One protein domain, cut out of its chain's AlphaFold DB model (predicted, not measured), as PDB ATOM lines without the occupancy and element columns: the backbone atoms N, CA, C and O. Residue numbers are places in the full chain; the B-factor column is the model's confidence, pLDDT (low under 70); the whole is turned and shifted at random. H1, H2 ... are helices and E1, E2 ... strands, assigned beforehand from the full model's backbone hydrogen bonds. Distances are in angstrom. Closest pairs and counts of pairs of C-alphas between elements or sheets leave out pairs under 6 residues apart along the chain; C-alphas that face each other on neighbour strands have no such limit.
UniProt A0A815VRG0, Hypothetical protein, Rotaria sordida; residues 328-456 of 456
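This is residues 328 to 456 of the 456 residues of the protein "Hypothetical protein" of Rotaria sordida (UniProt A0A815VRG0). A nearly flat sheet of four strands has H3 over E4 and E3 on one face, while H2 meets H3 end to end, with H1 and H4 near H2; a long tail sticks out with residues 445 to 456. The printed part has 129 residues with four named helices and four named strands, in the order H1, E1, H2, E2, H3, H4, E3, E4. The sheet, in the order E1, E2, E4, E3, is mixed; the class is mixed, helices and strands, with 62 residues, under half, in named elements. The whole is only just compact, close to loose, with a radius of gyration of the C-alphas of 16.5 A and spans of 56 by 41 by 23 A.

H1, residues 328 to 335, is close to but not clearly touching H2, residues 357 to 367; their closest C-alphas, of Gln 332 and Leu 363, are 6.9 A apart. Edge strand E1, residues 343 to 349, is parallel to E2, residues 373 to 381, with N 344 and O 373 within hydrogen-bond range at 2.9 A. E1, H2 and E2 form a strand-helix-strand unit, two parallel neighbour strands with a helix between them along the chain, with a right-handed crossover. H3, residues 387 to 396, touches H2 only at their ends, the closest C-alphas being those of Ala 357 and Gln 396, 5.6 A apart. H4, residues 400 to 405, is close to but not clearly touching H2, with the C-alphas of Glu 361 and Phe 401 closest at 7.6 A. E3, residues 410 to 414, and E4, residues 418 to 423, form a hairpin, with N 413 and O 420 at 2.8 A. E4 is also antiparallel to E2, with N 378 and O 421 at 2.8 A. E2, H3, H4 and E3 form a split strand-helix-strand unit, E4 between its strands in the sheet, with a right-handed crossover. H3 is on the sheet in two layers, at a height of 9.7 A, over E4 and E3 and along the strands; H1, H2 and H4 are not on it. Every O i to N i+4 pair is within hydrogen-bond range in H1 and H2, but 5 of 6 in H3 and 1 of 2 in H4.

H1 begins at C-alpha 328, (207.002, 133.372, 94.891). E1 is 20.2 A long, H2 15.1 A, E2 26.8 A, H3 14.6 A and E4 17.2 A. E4 ends at C-alpha 423, (190.590, 127.765, 98.549).

The printed part has no cut, and no link is long. Residues 424 to 456 hold no named element. The C-alphas of Gly 383 and Asn 456, the two farthest apart, are 59.4 A apart. Confidence is low, under 70, at residue 385 and residues 425 to 456.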
ATOM      1  N   PHE A 328     207.814 133.729  96.052       93.44
ATOM      2  CA  PHE A 328     207.002 133.372  94.891       93.44
ATOM      3  C   PHE A 328     207.818 133.212  93.602       93.44
ATOM      4  O   PHE A 328     207.525 132.334  92.796       93.44
ATOM      5  N   VAL A 329     208.897 133.983  93.428       91.56
ATOM      6  CA  VAL A 329     209.771 133.893  92.244       91.56
ATOM      7  C   VAL A 329     210.339 132.484  92.032       91.56
ATOM      8  O   VAL A 329     210.392 132.008  90.902       91.56
ATOM      9  N   TYR A 330     210.687 131.764  93.102       88.81
ATOM     10  CA  TYR A 330     211.200 130.394  92.993       88.81
ATOM     11  C   TYR A 330     210.107 129.417  92.563       88.81
ATOM     12  O   TYR A 330     210.351 128.520  91.755       88.81
ATOM     13  N   PHE A 331     208.883 129.630  93.047       92.44
ATOM     14  CA  PHE A 331     207.732 128.858  92.603       92.44
ATOM     15  C   PHE A 331     207.423 129.116  91.124       92.44
ATOM     16  O   PHE A 331     207.222 128.170  90.366       92.44
ATOM     17  N   GLN A 332     207.462 130.378  90.678       92.88
ATOM     18  CA  GLN A 332     207.274 130.728  89.265       92.88
ATOM     19  C   GLN A 332     208.257 129.986  88.356       92.88
ATOM     20  O   GLN A 332     207.884 129.519  87.283       92.88
ATOM     21  N   MET A 333     209.517 129.880  88.776       88.44
ATOM     22  CA  MET A 333     210.544 129.159  88.027       88.44
ATOM     23  C   MET A 333     210.229 127.663  87.918       88.44
ATOM     24  O   MET A 333     210.383 127.092  86.842       88.44
ATOM     25  N   LEU A 334     209.735 127.053  88.999       90.25
ATOM     26  CA  LEU A 334     209.302 125.655  89.028       90.25
ATOM     27  C   LEU A 334     208.157 125.405  88.042       90.25
ATOM     28  O   LEU A 334     208.252 124.515  87.199       90.25
ATOM     29  N   VAL A 335     207.075 126.185  88.114       92.50
ATOM     30  CA  VAL A 335     205.882 125.898  87.298       92.50
ATOM     31  C   VAL A 335     206.057 126.201  85.816       92.50
ATOM     32  O   VAL A 335     205.399 125.588  84.981       92.50
ATOM     33  N   LYS A 336     206.997 127.081  85.449       92.00
ATOM     34  CA  LYS A 336     207.365 127.286  84.037       92.00
ATOM     35  C   LYS A 336     207.904 126.013  83.378       92.00
ATOM     36  O   LYS A 336     207.859 125.896  82.158       92.00
ATOM     37  N   GLN A 337     208.374 125.048  84.169       91.00
ATOM     38  CA  GLN A 337     208.844 123.749  83.687       91.00
ATOM     39  C   GLN A 337     207.741 122.688  83.635       91.00
ATOM     40  O   GLN A 337     207.997 121.569  83.192       91.00
ATOM     41  N   THR A 338     206.515 123.002  84.059       94.81
ATOM     42  CA  THR A 338     205.392 122.057  84.137       94.81
ATOM     43  C   THR A 338     204.222 122.501  83.240       94.81
ATOM     44  O   THR A 338     203.080 122.592  83.690       94.81
ATOM     45  N   PRO A 339     204.448 122.735  81.929       94.19
ATOM     46  CA  PRO A 339     203.501 123.453  81.063       94.19
ATOM     47  C   PRO A 339     202.139 122.765  80.889       94.19
ATOM     48  O   PRO A 339     201.173 123.399  80.478       94.19
ATOM     49  N   ASN A 340     202.047 121.463  81.178       96.94
ATOM     50  CA  ASN A 340     200.832 120.665  81.003       96.94
ATOM     51  C   ASN A 340     200.158 120.267  82.327       96.94
ATOM     52  O   ASN A 340     199.395 119.287  82.348       96.94
ATOM     53  N   LEU A 341     200.472 120.979  83.412       98.19
ATOM     54  CA  LEU A 341     199.907 120.755  84.736       98.19
ATOM     55  C   LEU A 341     198.397 121.037  84.730       98.19
ATOM     56  O   LEU A 341     197.948 122.043  84.190       98.19
ATOM     57  N   LYS A 342     197.622 120.126  85.325       98.38
ATOM     58  CA  LYS A 342     196.153 120.194  85.405       98.38
ATOM     59  C   LYS A 342     195.641 120.446  86.817       98.38
ATOM     60  O   LYS A 342     194.571 121.032  86.971       98.38
ATOM     61  N   SER A 343     196.384 119.975  87.816       98.31
ATOM     62  CA  SER A 343     196.067 120.104  89.234       98.31
ATOM     63  C   SER A 343     197.289 120.613  89.990       98.31
ATOM     64  O   SER A 343     198.378 120.044  89.858       98.31
ATOM     65  N   LEU A 344     197.104 121.673  90.768       98.12
ATOM     66  CA  LEU A 344     198.110 122.244  91.653       98.12
ATOM     67  C   LEU A 344     197.515 122.383  93.050       98.12
ATOM     68  O   LEU A 344     196.512 123.070  93.224       98.12
ATOM     69  N   ILE A 345     198.160 121.765  94.034       98.00
ATOM     70  CA  ILE A 345     197.861 121.958  95.450       98.00
ATOM     71  C   ILE A 345     199.115 122.525  96.105       98.00
ATOM     72  O   ILE A 345     200.178 121.913  96.023       98.00
ATOM     73  N   ILE A 346     199.017 123.696  96.725       97.50
ATOM     74  CA  ILE A 346     200.168 124.336  97.363       97.50
ATOM     75  C   ILE A 346     199.805 124.959  98.702       97.50
ATOM     76  O   ILE A 346     198.901 125.779  98.817       97.50
ATOM     77  N   SER A 347     200.575 124.613  99.719       97.12
ATOM     78  CA  SER A 347     200.557 125.291 101.002       97.12
ATOM     79  C   SER A 347     201.876 126.026 101.186       97.12
ATOM     80  O   SER A 347     202.947 125.474 100.940       97.12
ATOM     81  N   ALA A 348     201.805 127.293 101.573       94.94
ATOM     82  CA  ALA A 348     202.979 128.117 101.807       94.94
ATOM     83  C   ALA A 348     202.802 128.920 103.086       94.94
ATOM     84  O   ALA A 348     201.754 129.524 103.318       94.94
ATOM     85  N   SER A 349     203.851 128.941 103.893       86.31
ATOM     86  CA  SER A 349     203.939 129.773 105.084       86.31
ATOM     87  C   SER A 349     205.087 130.771 104.907       86.31
ATOM     88  O   SER A 349     205.930 130.609 104.024       86.31
ATOM     89  N   ILE A 350     205.134 131.813 105.739       78.69
ATOM     90  CA  ILE A 350     206.286 132.723 105.926       78.69
ATOM     91  C   ILE A 350     206.344 133.920 104.962       78.69
ATOM     92  O   ILE A 350     206.582 135.039 105.418       78.69
ATOM     93  N   HIS A 351     206.150 133.750 103.650       84.94
ATOM     94  CA  HIS A 351     206.471 134.821 102.691       84.94
ATOM     95  C   HIS A 351     205.259 135.585 102.145       84.94
ATOM     96  O   HIS A 351     204.481 135.054 101.354       84.94
ATOM     97  N   LYS A 352     205.202 136.899 102.431       89.56
ATOM     98  CA  LYS A 352     204.188 137.839 101.903       89.56
ATOM     99  C   LYS A 352     204.060 137.819 100.375       89.56
ATOM    100  O   LYS A 352     202.968 138.006  99.859       89.56
ATOM    101  N   SER A 353     205.139 137.504  99.649       93.12
ATOM    102  CA  SER A 353     205.111 137.382  98.181       93.12
ATOM    103  C   SER A 353     204.171 136.293  97.661       93.12
ATOM    104  O   SER A 353     203.810 136.326  96.494       93.12
ATOM    105  N   MET A 354     203.822 135.296  98.485       94.56
ATOM    106  CA  MET A 354     202.883 134.242  98.087       94.56
ATOM    107  C   MET A 354     201.439 134.750  98.007       94.56
ATOM    108  O   MET A 354     200.601 134.089  97.402       94.56
ATOM    109  N   ILE A 355     201.155 135.928  98.574       94.25
ATOM    110  CA  ILE A 355     199.818 136.527  98.664       94.25
ATOM    111  C   ILE A 355     199.745 137.751  97.742       94.25
ATOM    112  O   ILE A 355     199.401 138.858  98.141       94.25
ATOM    113  N   ASP A 356     200.101 137.529  96.481       95.75
ATOM    114  CA  ASP A 356     199.951 138.491  95.391       95.75
ATOM    115  C   ASP A 356     199.066 137.866  94.309       95.75
ATOM    116  O   ASP A 356     199.517 137.057  93.491       95.75
ATOM    117  N   ALA A 357     197.777 138.209  94.336       96.81
ATOM    118  CA  ALA A 357     196.788 137.636  93.429       96.81
ATOM    119  C   ALA A 357     197.097 137.956  91.959       96.81
ATOM    120  O   ALA A 357     196.943 137.092  91.100       96.81
ATOM    121  N   ASN A 358     197.593 139.164  91.672       97.12
ATOM    122  CA  ASN A 358     197.939 139.574  90.311       97.12
ATOM    123  C   ASN A 358     199.130 138.768  89.786       97.12
ATOM    124  O   ASN A 358     199.152 138.350  88.627       97.12
ATOM    125  N   ALA A 359     200.132 138.526  90.632       97.00
ATOM    126  CA  ALA A 359     201.294 137.734  90.257       97.00
ATOM    127  C   ALA A 359     200.920 136.264  89.991       97.00
ATOM    128  O   ALA A 359     201.431 135.668  89.037       97.00
ATOM    129  N   TRP A 360     199.990 135.701  90.772       97.75
ATOM    130  CA  TRP A 360     199.407 134.381  90.517       97.75
ATOM    131  C   TRP A 360     198.577 134.331  89.235       97.75
ATOM    132  O   TRP A 360     198.799 133.448  88.410       97.75
ATOM    133  N   GLU A 361     197.671 135.283  89.025       97.75
ATOM    134  CA  GLU A 361     196.848 135.365  87.815       97.75
ATOM    135  C   GLU A 361     197.722 135.428  86.552       97.75
ATOM    136  O   GLU A 361     197.535 134.651  85.612       97.75
ATOM    137  N   ASN A 362     198.750 136.283  86.560       97.75
ATOM    138  CA  ASN A 362     199.712 136.394  85.463       97.75
ATOM    139  C   ASN A 362     200.488 135.091  85.236       97.75
ATOM    140  O   ASN A 362     200.715 134.694  84.090       97.75
ATOM    141  N   LEU A 363     200.896 134.401  86.304       97.44
ATOM    142  CA  LEU A 363     201.584 133.115  86.209       97.44
ATOM    143  C   LEU A 363     200.686 132.042  85.589       97.44
ATOM    144  O   LEU A 363     201.127 131.320  84.695       97.44
ATOM    145  N   ILE A 364     199.430 131.966  86.029       97.50
ATOM    146  CA  ILE A 364     198.466 130.973  85.552       97.50
ATOM    147  C   ILE A 364     198.165 131.201  84.071       97.50
ATOM    148  O   ILE A 364     198.329 130.284  83.267       97.50
ATOM    149  N   LYS A 365     197.842 132.443  83.687       96.50
ATOM    150  CA  LYS A 365     197.572 132.816  82.289       96.50
ATOM    151  C   LYS A 365     198.765 132.560  81.368       96.50
ATOM    152  O   LYS A 365     198.577 132.122  80.238       96.50
ATOM    153  N   SER A 366     199.983 132.847  81.831       96.56
ATOM    154  CA  SER A 366     201.182 132.756  80.987       96.56
ATOM    155  C   SER A 366     201.794 131.358  80.910       96.56
ATOM    156  O   SER A 366     202.336 131.000  79.868       96.56
ATOM    157  N   SER A 367     201.758 130.585  81.999       95.62
ATOM    158  CA  SER A 367     202.582 129.374  82.151       95.62
ATOM    159  C   SER A 367     201.784 128.105  82.458       95.62
ATOM    160  O   SER A 367     202.317 127.011  82.288       95.62
ATOM    161  N   LEU A 368     200.523 128.222  82.887       96.88
ATOM    162  CA  LEU A 368     199.683 127.088  83.293       96.88
ATOM    163  C   LEU A 368     198.325 127.082  82.563       96.88
ATOM    164  O   LEU A 368     197.275 127.045  83.206       96.88
ATOM    165  N   PRO A 369     198.311 127.070  81.216       95.31
ATOM    166  CA  PRO A 369     197.079 127.204  80.432       95.31
ATOM    167  C   PRO A 369     196.098 126.028  80.594       95.31
ATOM    168  O   PRO A 369     194.938 126.145  80.215       95.31
ATOM    169  N   TYR A 370     196.556 124.890  81.127       97.31
ATOM    170  CA  TYR A 370     195.744 123.686  81.338       97.31
ATOM    171  C   TYR A 370     195.347 123.458  82.802       97.31
ATOM    172  O   TYR A 370     194.827 122.385  83.126       97.31
ATOM    173  N   LEU A 371     195.626 124.419  83.689       97.69
ATOM    174  CA  LEU A 371     195.316 124.306  85.108       97.69
ATOM    175  C   LEU A 371     193.812 124.453  85.331       97.69
ATOM    176  O   LEU A 371     193.248 125.533  85.176       97.69
ATOM    177  N   ASN A 372     193.181 123.355  85.737       95.69
ATOM    178  CA  ASN A 372     191.742 123.305  85.986       95.69
ATOM    179  C   ASN A 372     191.435 123.273  87.485       95.69
ATOM    180  O   ASN A 372     190.420 123.801  87.924       95.69
ATOM    181  N   ASN A 373     192.312 122.641  88.265       95.75
ATOM    182  CA  ASN A 373     192.180 122.544  89.708       95.75
ATOM    183  C   ASN A 373     193.344 123.273  90.372       95.75
ATOM    184  O   ASN A 373     194.496 122.862  90.221       95.75
ATOM    185  N   PHE A 374     193.040 124.335  91.106       96.88
ATOM    186  CA  PHE A 374     194.023 125.044  91.902       96.88
ATOM    187  C   PHE A 374     193.526 125.138  93.336       96.88
ATOM    188  O   PHE A 374     192.517 125.782  93.610       96.88
ATOM    189  N   MET A 375     194.240 124.473  94.240       96.81
ATOM    190  CA  MET A 375     193.988 124.558  95.667       96.81
ATOM    191  C   MET A 375     195.190 125.178  96.352       96.81
ATOM    192  O   MET A 375     196.332 124.774  96.115       96.81
ATOM    193  N   PHE A 376     194.943 126.137  97.233       96.69
ATOM    194  CA  PHE A 376     196.021 126.735  97.998       96.69
ATOM    195  C   PHE A 376     195.661 127.013  99.449       96.69
ATOM    196  O   PHE A 376     194.489 127.143  99.805       96.69
ATOM    197  N   LYS A 377     196.706 127.127 100.269       96.75
ATOM    198  CA  LYS A 377     196.669 127.611 101.648       96.75
ATOM    199  C   LYS A 377     197.891 128.499 101.887       96.75
ATOM    200  O   LYS A 377     199.014 128.002 101.938       96.75
ATOM    201  N   PHE A 378     197.687 129.803 102.035       96.06
ATOM    202  CA  PHE A 378     198.765 130.766 102.254       96.06
ATOM    203  C   PHE A 378     198.651 131.420 103.621       96.06
ATOM    204  O   PHE A 378     197.635 132.036 103.935       96.06
ATOM    205  N   GLU A 379     199.714 131.297 104.410       94.06
ATOM    206  CA  GLU A 379     199.811 131.817 105.770       94.06
ATOM    207  C   GLU A 379     200.908 132.886 105.865       94.06
ATOM    208  O   GLU A 379     202.050 132.672 105.445       94.06
ATOM    209  N   ILE A 380     200.570 134.037 106.448       92.00
ATOM    210  CA  ILE A 380     201.506 135.121 106.760       92.00
ATOM    211  C   ILE A 380     201.449 135.407 108.254       92.00
ATOM    212  O   ILE A 380     200.375 135.638 108.799       92.00
ATOM    213  N   TYR A 381     202.616 135.512 108.886       89.94
ATOM    214  CA  TYR A 381     202.743 136.109 110.211       89.94
ATOM    215  C   TYR A 381     202.825 137.628 110.090       89.94
ATOM    216  O   TYR A 381     203.655 138.150 109.344       89.94
ATOM    217  N   HIS A 382     201.983 138.339 110.831       82.31
ATOM    218  CA  HIS A 382     202.006 139.794 110.887       82.31
ATOM    219  C   HIS A 382     201.920 140.242 112.347       82.31
ATOM    220  O   HIS A 382     201.141 139.712 113.131       82.31
ATOM    221  N   GLY A 383     202.715 141.238 112.737       79.62
ATOM    222  CA  GLY A 383     202.718 141.774 114.105       79.62
ATOM    223  C   GLY A 383     201.529 142.695 114.403       79.62
ATOM    224  O   GLY A 383     201.731 143.775 114.947       79.62
ATOM    225  N   GLY A 384     200.317 142.345 113.958       70.62
ATOM    226  CA  GLY A 384     199.082 143.131 114.134       70.62
ATOM    227  C   GLY A 384     198.985 144.491 113.411       70.62
ATOM    228  O   GLY A 384     197.889 145.014 113.267       70.62
ATOM    229  N   GLN A 385     200.082 145.080 112.921       64.38
ATOM    230  CA  GLN A 385     200.071 146.446 112.360       64.38
ATOM    231  C   GLN A 385     199.667 146.546 110.874       64.38
ATOM    232  O   GLN A 385     199.479 147.650 110.375       64.38
ATOM    233  N   GLU A 386     199.489 145.420 110.169       79.94
ATOM    234  CA  GLU A 386     199.253 145.382 108.709       79.94
ATOM    235  C   GLU A 386     197.875 144.814 108.300       79.94
ATOM    236  O   GLU A 386     197.681 144.433 107.145       79.94
ATOM    237  N   HIS A 387     196.892 144.734 109.210       84.31
ATOM    238  CA  HIS A 387     195.609 144.059 108.929       84.31
ATOM    239  C   HIS A 387     194.891 144.573 107.675       84.31
ATOM    240  O   HIS A 387     194.456 143.769 106.852       84.31
ATOM    241  N   ASN A 388     194.783 145.893 107.497       88.44
ATOM    242  CA  ASN A 388     194.073 146.473 106.349       88.44
ATOM    243  C   ASN A 388     194.761 146.160 105.016       88.44
ATOM    244  O   ASN A 388     194.085 145.861 104.031       88.44
ATOM    245  N   ASP A 389     196.093 146.179 104.989       90.81
ATOM    246  CA  ASP A 389     196.862 145.847 103.790       90.81
ATOM    247  C   ASP A 389     196.684 144.371 103.431       90.81
ATOM    248  O   ASP A 389     196.473 144.034 102.266       90.81
ATOM    249  N   ILE A 390     196.679 143.490 104.434       91.56
ATOM    250  CA  ILE A 390     196.443 142.056 104.249       91.56
ATOM    251  C   ILE A 390     195.032 141.775 103.739       91.56
ATOM    252  O   ILE A 390     194.873 141.032 102.772       91.56
ATOM    253  N   ILE A 391     194.016 142.423 104.313       91.44
ATOM    254  CA  ILE A 391     192.635 142.334 103.824       91.44
ATOM    255  C   ILE A 391     192.558 142.774 102.361       91.44
ATOM    256  O   ILE A 391     191.916 142.109 101.548       91.44
ATOM    257  N   ASN A 392     193.214 143.881 102.008       93.81
ATOM    258  CA  ASN A 392     193.222 144.378 100.637       93.81
ATOM    259  C   ASN A 392     193.915 143.402  99.676       93.81
ATOM    260  O   ASN A 392     193.438 143.243  98.557       93.81
ATOM    261  N   MET A 393     194.982 142.717 100.098       94.50
ATOM    262  CA  MET A 393     195.611 141.651  99.305       94.50
ATOM    263  C   MET A 393     194.682 140.437  99.148       94.50
ATOM    264  O   MET A 393     194.505 139.944  98.037       94.50
ATOM    265  N   PHE A 394     194.022 139.985 100.219       94.81
ATOM    266  CA  PHE A 394     193.077 138.862 100.165       94.81
ATOM    267  C   PHE A 394     191.868 139.139  99.272       94.81
ATOM    268  O   PHE A 394     191.460 138.267  98.510       94.81
ATOM    269  N   LYS A 395     191.337 140.367  99.288       94.50
ATOM    270  CA  LYS A 395     190.249 140.780  98.388       94.50
ATOM    271  C   LYS A 395     190.614 140.662  96.907       94.50
ATOM    272  O   LYS A 395     189.723 140.483  96.086       94.50
ATOM    273  N   GLN A 396     191.894 140.722  96.540       96.38
ATOM    274  CA  GLN A 396     192.300 140.552  95.140       96.38
ATOM    275  C   GLN A 396     192.124 139.108  94.645       96.38
ATOM    276  O   GLN A 396     191.901 138.903  93.455       96.38
ATOM    277  N   PHE A 397     192.123 138.114  95.543       95.69
ATOM    278  CA  PHE A 397     191.775 136.721  95.221       95.69
ATOM    279  C   PHE A 397     190.262 136.503  95.021       95.69
ATOM    280  O   PHE A 397     189.806 135.376  94.858       95.69
ATOM    281  N   GLN A 398     189.470 137.578  95.030       93.00
ATOM    282  CA  GLN A 398     188.023 137.559  94.819       93.00
ATOM    283  C   GLN A 398     187.610 138.264  93.518       93.00
ATOM    284  O   GLN A 398     186.442 138.599  93.353       93.00
ATOM    285  N   SER A 399     188.550 138.521  92.604       95.31
ATOM    286  CA  SER A 399     188.229 139.080  91.286       95.31
ATOM    287  C   SER A 399     187.463 138.079  90.404       95.31
ATOM    288  O   SER A 399     187.436 136.874  90.676       95.31
ATOM    289  N   ASP A 400     186.891 138.571  89.300       95.75
ATOM    290  CA  ASP A 400     186.181 137.753  88.304       95.75
ATOM    291  C   ASP A 400     187.034 136.590  87.777       95.75
ATOM    292  O   ASP A 400     186.505 135.515  87.492       95.75
ATOM    293  N   PHE A 401     188.358 136.773  87.691       95.94
ATOM    294  CA  PHE A 401     189.288 135.709  87.317       95.94
ATOM    295  C   PHE A 401     189.169 134.507  88.267       95.94
ATOM    296  O   PHE A 401     189.021 133.371  87.821       95.94
ATOM    297  N   TRP A 402     189.171 134.746  89.577       94.69
ATOM    298  CA  TRP A 402     189.128 133.685  90.583       94.69
ATOM    299  C   TRP A 402     187.734 133.063  90.705       94.69
ATOM    300  O   TRP A 402     187.594 131.843  90.627       94.69
ATOM    301  N   GLN A 403     186.695 133.888  90.845       90.62
ATOM    302  CA  GLN A 403     185.344 133.419  91.185       90.62
ATOM    303  C   GLN A 403     184.511 133.002  89.968       90.62
ATOM    304  O   GLN A 403     183.823 131.980  89.999       90.62
ATOM    305  N   ILE A 404     184.553 133.790  88.891       90.00
ATOM    306  CA  ILE A 404     183.663 133.607  87.738       90.00
ATOM    307  C   ILE A 404     184.325 132.721  86.690       90.00
ATOM    308  O   ILE A 404     183.716 131.763  86.227       90.00
ATOM    309  N   GLN A 405     185.567 133.027  86.314       92.75
ATOM    310  CA  GLN A 405     186.258 132.300  85.251       92.75
ATOM    311  C   GLN A 405     186.709 130.905  85.702       92.75
ATOM    312  O   GLN A 405     186.609 129.955  84.926       92.75
ATOM    313  N   HIS A 406     187.224 130.782  86.928       92.19
ATOM    314  CA  HIS A 406     187.835 129.542  87.410       92.19
ATOM    315  C   HIS A 406     187.058 128.826  88.522       92.19
ATOM    316  O   HIS A 406     187.338 127.657  88.781       92.19
ATOM    317  N   HIS A 407     186.079 129.486  89.149       91.88
ATOM    318  CA  HIS A 407     185.321 128.943  90.285       91.88
ATOM    319  C   HIS A 407     186.216 128.466  91.442       91.88
ATOM    320  O   HIS A 407     185.944 127.457  92.094       91.88
ATOM    321  N   TRP A 408     187.314 129.181  91.687       92.88
ATOM    322  CA  TRP A 408     188.208 128.938  92.814       92.88
ATOM    323  C   TRP A 408     187.822 129.858  93.966       92.88
ATOM    324  O   TRP A 408     188.408 130.920  94.166       92.88
ATOM    325  N   ASP A 409     186.801 129.445  94.715       91.19
ATOM    326  CA  ASP A 409     186.320 130.190  95.874       91.19
ATOM    327  C   ASP A 409     187.364 130.217  96.991       91.19
ATOM    328  O   ASP A 409     187.970 129.196  97.331       91.19
ATOM    329  N   THR A 410     187.545 131.389  97.597       92.62
ATOM    330  CA  THR A 410     188.540 131.610  98.650       92.62
ATOM    331  C   THR A 410     187.898 132.095  99.939       92.62
ATOM    332  O   THR A 410     187.054 132.994  99.918       92.62
ATOM    333  N   VAL A 411     188.384 131.580 101.063       93.00
ATOM    334  CA  VAL A 411     188.054 132.039 102.415       93.00
ATOM    335  C   VAL A 411     189.335 132.511 103.088       93.00
ATOM    336  O   VAL A 411     190.411 131.963 102.838       93.00
ATOM    337  N   TYR A 412     189.228 133.525 103.945       93.12
ATOM    338  CA  TYR A 412     190.354 133.971 104.751       93.12
ATOM    339  C   TYR A 412     189.996 134.122 106.230       93.12
ATOM    340  O   TYR A 412     188.855 134.387 106.607       93.12
ATOM    341  N   VAL A 413     191.011 133.942 107.070       91.56
ATOM    342  CA  VAL A 413     190.969 134.073 108.525       91.56
ATOM    343  C   VAL A 413     192.032 135.080 108.934       91.56
ATOM    344  O   VAL A 413     193.149 135.068 108.411       91.56
ATOM    345  N   LEU A 414     191.670 135.953 109.869       90.69
ATOM    346  CA  LEU A 414     192.560 136.950 110.445       90.69
ATOM    347  C   LEU A 414     192.657 136.705 111.945       90.69
ATOM    348  O   LEU A 414     191.645 136.601 112.635       90.69
ATOM    349  N   ASP A 415     193.883 136.629 112.436       88.62
ATOM    350  CA  ASP A 415     194.222 136.603 113.850       88.62
ATOM    351  C   ASP A 415     195.072 137.839 114.188       88.62
ATOM    352  O   ASP A 415     195.429 138.639 113.319       88.62
ATOM    353  N   ILE A 416     195.395 138.035 115.464       86.12
ATOM    354  CA  ILE A 416     196.311 139.088 115.911       86.12
ATOM    355  C   ILE A 416     197.726 138.845 115.361       86.12
ATOM    356  O   ILE A 416     198.418 139.808 115.025       86.12
ATOM    357  N   ASN A 417     198.142 137.579 115.256       89.56
ATOM    358  CA  ASN A 417     199.525 137.208 114.936       89.56
ATOM    359  C   ASN A 417     199.717 136.649 113.523       89.56
ATOM    360  O   ASN A 417     200.848 136.585 113.032       89.56
ATOM    361  N   PHE A 418     198.644 136.201 112.876       91.06
ATOM    362  CA  PHE A 418     198.723 135.601 111.553       91.06
ATOM    363  C   PHE A 418     197.465 135.857 110.728       91.06
ATOM    364  O   PHE A 418     196.373 136.083 111.244       91.06
ATOM    365  N   ALA A 419     197.629 135.758 109.419       92.56
ATOM    366  CA  ALA A 419     196.560 135.802 108.447       92.56
ATOM    367  C   ALA A 419     196.679 134.598 107.520       92.56
ATOM    368  O   ALA A 419     197.779 134.208 107.122       92.56
ATOM    369  N   LEU A 420     195.538 134.022 107.167       94.50
ATOM    370  CA  LEU A 420     195.448 132.808 106.374       94.50
ATOM    371  C   LEU A 420     194.410 132.997 105.273       94.50
ATOM    372  O   LEU A 420     193.286 133.380 105.570       94.50
ATOM    373  N   ILE A 421     194.747 132.668 104.030       95.31
ATOM    374  CA  ILE A 421     193.787 132.549 102.924       95.31
ATOM    375  C   ILE A 421     193.906 131.167 102.294       95.31
ATOM    376  O   ILE A 421     195.008 130.636 102.139       95.31
ATOM    377  N   PHE A 422     192.779 130.563 101.943       95.31
ATOM    378  CA  PHE A 422     192.749 129.248 101.324       95.31
ATOM    379  C   PHE A 422     191.558 129.085 100.387       95.31
ATOM    380  O   PHE A 422     190.534 129.751 100.531       95.31
ATOM    381  N   THR A 423     191.687 128.166  99.437       93.50
ATOM    382  CA  THR A 423     190.590 127.765  98.549       93.50
ATOM    383  C   THR A 423     189.668 126.767  99.234       93.50
ATOM    384  O   THR A 423     190.141 125.808  99.851       93.50
ATOM    385  N   THR A 424     188.361 126.919  99.062       85.19
ATOM    386  CA  THR A 424     187.368 125.933  99.503       85.19
ATOM    387  C   THR A 424     186.967 125.032  98.339       85.19
ATOM    388  O   THR A 424     186.623 125.547  97.281       85.19
ATOM    389  N   PRO A 425     186.960 123.696  98.504       65.19
ATOM    390  CA  PRO A 425     186.709 122.788  97.387       65.19
ATOM    391  C   PRO A 425     185.275 122.839  96.820       65.19
ATOM    392  O   PRO A 425     185.066 122.267  95.756       65.19
ATOM    393  N   TYR A 426     184.302 123.491  97.480       56.62
ATOM    394  CA  TYR A 426     182.911 123.618  97.011       56.62
ATOM    395  C   TYR A 426     182.178 124.828  97.620       56.62
ATOM    396  O   TYR A 426     182.351 125.126  98.801       56.62
ATOM    397  N   TYR A 427     181.253 125.413  96.851       47.06
ATOM    398  CA  TYR A 427     180.367 126.536  97.221       47.06
ATOM    399  C   TYR A 427     179.377 126.237  98.373       47.06
ATOM    400  O   TYR A 427     178.698 127.139  98.858       47.06
ATOM    401  N   SER A 428     179.229 124.978  98.812       38.69
ATOM    402  CA  SER A 428     178.051 124.545  99.590       38.69
ATOM    403  C   SER A 428     178.289 124.095 101.030       38.69
ATOM    404  O   SER A 428     177.318 123.731 101.686       38.69
ATOM    405  N   ASN A 429     179.513 124.122 101.556       35.09
ATOM    406  CA  ASN A 429     179.738 123.788 102.964       35.09
ATOM    407  C   ASN A 429     180.305 124.998 103.697       35.09
ATOM    408  O   ASN A 429     181.490 125.307 103.604       35.09
ATOM    409  N   ILE A 430     179.431 125.656 104.459       37.88
ATOM    410  CA  ILE A 430     179.829 126.498 105.582       37.88
ATOM    411  C   ILE A 430     180.587 125.570 106.532       37.88
ATOM    412  O   ILE A 430     179.993 124.827 107.309       37.88
ATOM    413  N   TYR A 431     181.911 125.547 106.416       40.59
ATOM    414  CA  TYR A 431     182.745 125.006 107.471       40.59
ATOM    415  C   TYR A 431     182.615 125.980 108.641       40.59
ATOM    416  O   TYR A 431     183.200 127.061 108.618       40.59
ATOM    417  N   GLU A 432     181.826 125.614 109.651       35.78
ATOM    418  CA  GLU A 432     181.925 126.228 110.973       35.78
ATOM    419  C   GLU A 432     183.301 125.860 111.544       35.78
ATOM    420  O   GLU A 432     183.478 124.865 112.248       35.78
ATOM    421  N   LEU A 433     184.323 126.637 111.184       43.06
ATOM    422  CA  LEU A 433     185.574 126.645 111.925       43.06
ATOM    423  C   LEU A 433     185.269 127.254 113.294       43.06
ATOM    424  O   LEU A 433     185.197 128.470 113.447       43.06
ATOM    425  N   ILE A 434     185.074 126.391 114.293       35.19
ATOM    426  CA  ILE A 434     184.950 126.771 115.703       35.19
ATOM    427  C   ILE A 434     186.343 127.181 116.203       35.19
ATOM    428  O   ILE A 434     187.052 126.397 116.828       35.19
ATOM    429  N   TRP A 435     186.763 128.398 115.876       38.34
ATOM    430  CA  TRP A 435     187.903 129.077 116.490       38.34
ATOM    431  C   TRP A 435     187.436 130.472 116.908       38.34
ATOM    432  O   TRP A 435     186.584 131.065 116.252       38.34
ATOM    433  N   TYR A 436     187.958 130.985 118.021       40.19
ATOM    434  CA  TYR A 436     187.609 132.296 118.589       40.19
ATOM    435  C   TYR A 436     188.209 133.471 117.784       40.19
ATOM    436  O   TYR A 436     188.780 134.392 118.362       40.19
ATOM    437  N   THR A 437     188.118 133.430 116.455       39.56
ATOM    438  CA  THR A 437     188.638 134.453 115.540       39.56
ATOM    439  C   THR A 437     187.559 134.899 114.558       39.56
ATOM    440  O   THR A 437     186.668 134.130 114.192       39.56
ATOM    441  N   ASP A 438     187.630 136.164 114.138       40.84
ATOM    442  CA  ASP A 438     186.709 136.735 113.158       40.84
ATOM    443  C   ASP A 438     186.895 136.024 111.806       40.84
ATOM    444  O   ASP A 438     187.856 136.263 111.066       40.84
ATOM    445  N   SER A 439     185.984 135.104 111.493       43.12
ATOM    446  CA  SER A 439     185.946 134.404 110.211       43.12
ATOM    447  C   SER A 439     185.144 135.220 109.200       43.12
ATOM    448  O   SER A 439     183.983 135.563 109.422       43.12
ATOM    449  N   TYR A 440     185.765 135.534 108.062       48.97
ATOM    450  CA  TYR A 440     185.114 136.250 106.972       48.97
ATOM    451  C   TYR A 440     184.892 135.280 105.814       48.97
ATOM    452  O   TYR A 440     185.805 134.935 105.066       48.97
ATOM    453  N   SER A 441     183.649 134.826 105.684       47.34
ATOM    454  CA  SER A 441     183.154 134.123 104.504       47.34
ATOM    455  C   SER A 441     182.264 135.078 103.715       47.34
ATOM    456  O   SER A 441     181.426 135.775 104.298       47.34
ATOM    457  N   ASN A 442     182.432 135.137 102.393       41.38
ATOM    458  CA  ASN A 442     181.499 135.892 101.567       41.38
ATOM    459  C   ASN A 442     180.143 135.187 101.578       41.38
ATOM    460  O   ASN A 442     180.024 134.011 101.237       41.38
ATOM    461  N   LYS A 443     179.096 135.938 101.931       41.84
ATOM    462  CA  LYS A 443     177.728 135.529 101.617       41.84
ATOM    463  C   LYS A 443     177.606 135.418 100.093       41.84
ATOM    464  O   LYS A 443     178.153 136.277  99.400       41.84
ATOM    465  N   PRO A 444     176.893 134.405  99.576       37.50
ATOM    466  CA  PRO A 444     176.703 134.241  98.144       37.50
ATOM    467  C   PRO A 444     176.143 135.537  97.552       37.50
ATOM    468  O   PRO A 444     175.074 136.002  97.958       37.50
ATOM    469  N   VAL A 445     176.870 136.140  96.606       37.84
ATOM    470  CA  VAL A 445     176.294 137.166  95.738       37.84
ATOM    471  C   VAL A 445     175.253 136.436  94.905       37.84
ATOM    472  O   VAL A 445     175.573 135.573  94.092       37.84
ATOM    473  N   ASN A 446     173.988 136.708  95.204       32.81
ATOM    474  CA  ASN A 446     172.860 136.080  94.547       32.81
ATOM    475  C   ASN A 446     172.796 136.594  93.099       32.81
ATOM    476  O   ASN A 446     172.136 137.588  92.820       32.81
ATOM    477  N   TYR A 447     173.510 135.934  92.184       39.50
ATOM    478  CA  TYR A 447     173.486 136.233  90.748       39.50
ATOM    479  C   TYR A 447     172.173 135.814  90.066       39.50
ATOM    480  O   TYR A 447     172.065 135.894  88.845       39.50
ATOM    481  N   PHE A 448     171.140 135.419  90.822       34.19
ATOM    482  CA  PHE A 448     169.776 135.419  90.301       34.19
ATOM    483  C   PHE A 448     169.329 136.867  90.088       34.19
ATOM    484  O   PHE A 448     168.675 137.484  90.928       34.19
ATOM    485  N   ASN A 449     169.698 137.401  88.928       34.59
ATOM    486  CA  ASN A 449     169.116 138.599  88.368       34.59
ATOM    487  C   ASN A 449     167.598 138.367  88.292       34.59
ATOM    488  O   ASN A 449     167.119 137.512  87.545       34.59
ATOM    489  N   VAL A 450     166.826 139.100  89.097       37.09
ATOM    490  CA  VAL A 450     165.355 138.966  89.195       37.09
ATOM    491  C   VAL A 450     164.666 139.254  87.845       37.09
ATOM    492  O   VAL A 450     163.485 138.968  87.668       37.09
ATOM    493  N   HIS A 451     165.419 139.751  86.862       36.47
ATOM    494  CA  HIS A 451     164.953 140.097  85.525       36.47
ATOM    495  C   HIS A 451     165.311 139.090  84.416       36.47
ATOM    496  O   HIS A 451     164.814 139.258  83.308       36.47
ATOM    497  N   ASP A 452     166.040 137.997  84.692       35.09
ATOM    498  CA  ASP A 452     166.334 136.958  83.676       35.09
ATOM    499  C   ASP A 452     165.183 135.948  83.466       35.09
ATOM    500  O   ASP A 452     165.320 134.939  82.775       35.09
ATOM    501  N   LYS A 453     163.994 136.241  84.008       36.16
ATOM    502  CA  LYS A 453     162.732 135.619  83.586       36.16
ATOM    503  C   LYS A 453     161.929 136.593  82.729       36.16
ATOM    504  O   LYS A 453     160.929 137.147  83.177       36.16
ATOM    505  N   VAL A 454     162.332 136.740  81.472       30.59
ATOM    506  CA  VAL A 454     161.417 137.156  80.404       30.59
ATOM    507  C   VAL A 454     161.328 136.014  79.401       30.59
ATOM    508  O   VAL A 454     162.186 135.838  78.546       30.59
ATOM    509  N   THR A 455     160.279 135.210  79.543       34.88
ATOM    510  CA  THR A 455     159.757 134.351  78.478       34.88
ATOM    511  C   THR A 455     158.632 135.097  77.767       34.88
ATOM    512  O   THR A 455     157.548 135.240  78.336       34.88
ATOM    513  N   ASN A 456     158.912 135.584  76.557       31.83
ATOM    514  CA  ASN A 456     158.119 135.362  75.341       31.83
ATOM    515  C   ASN A 456     158.939 135.758  74.114       31.83
ATOM    516  O   ASN A 456     159.405 136.918  74.083       31.83
TER     517      ASN A 456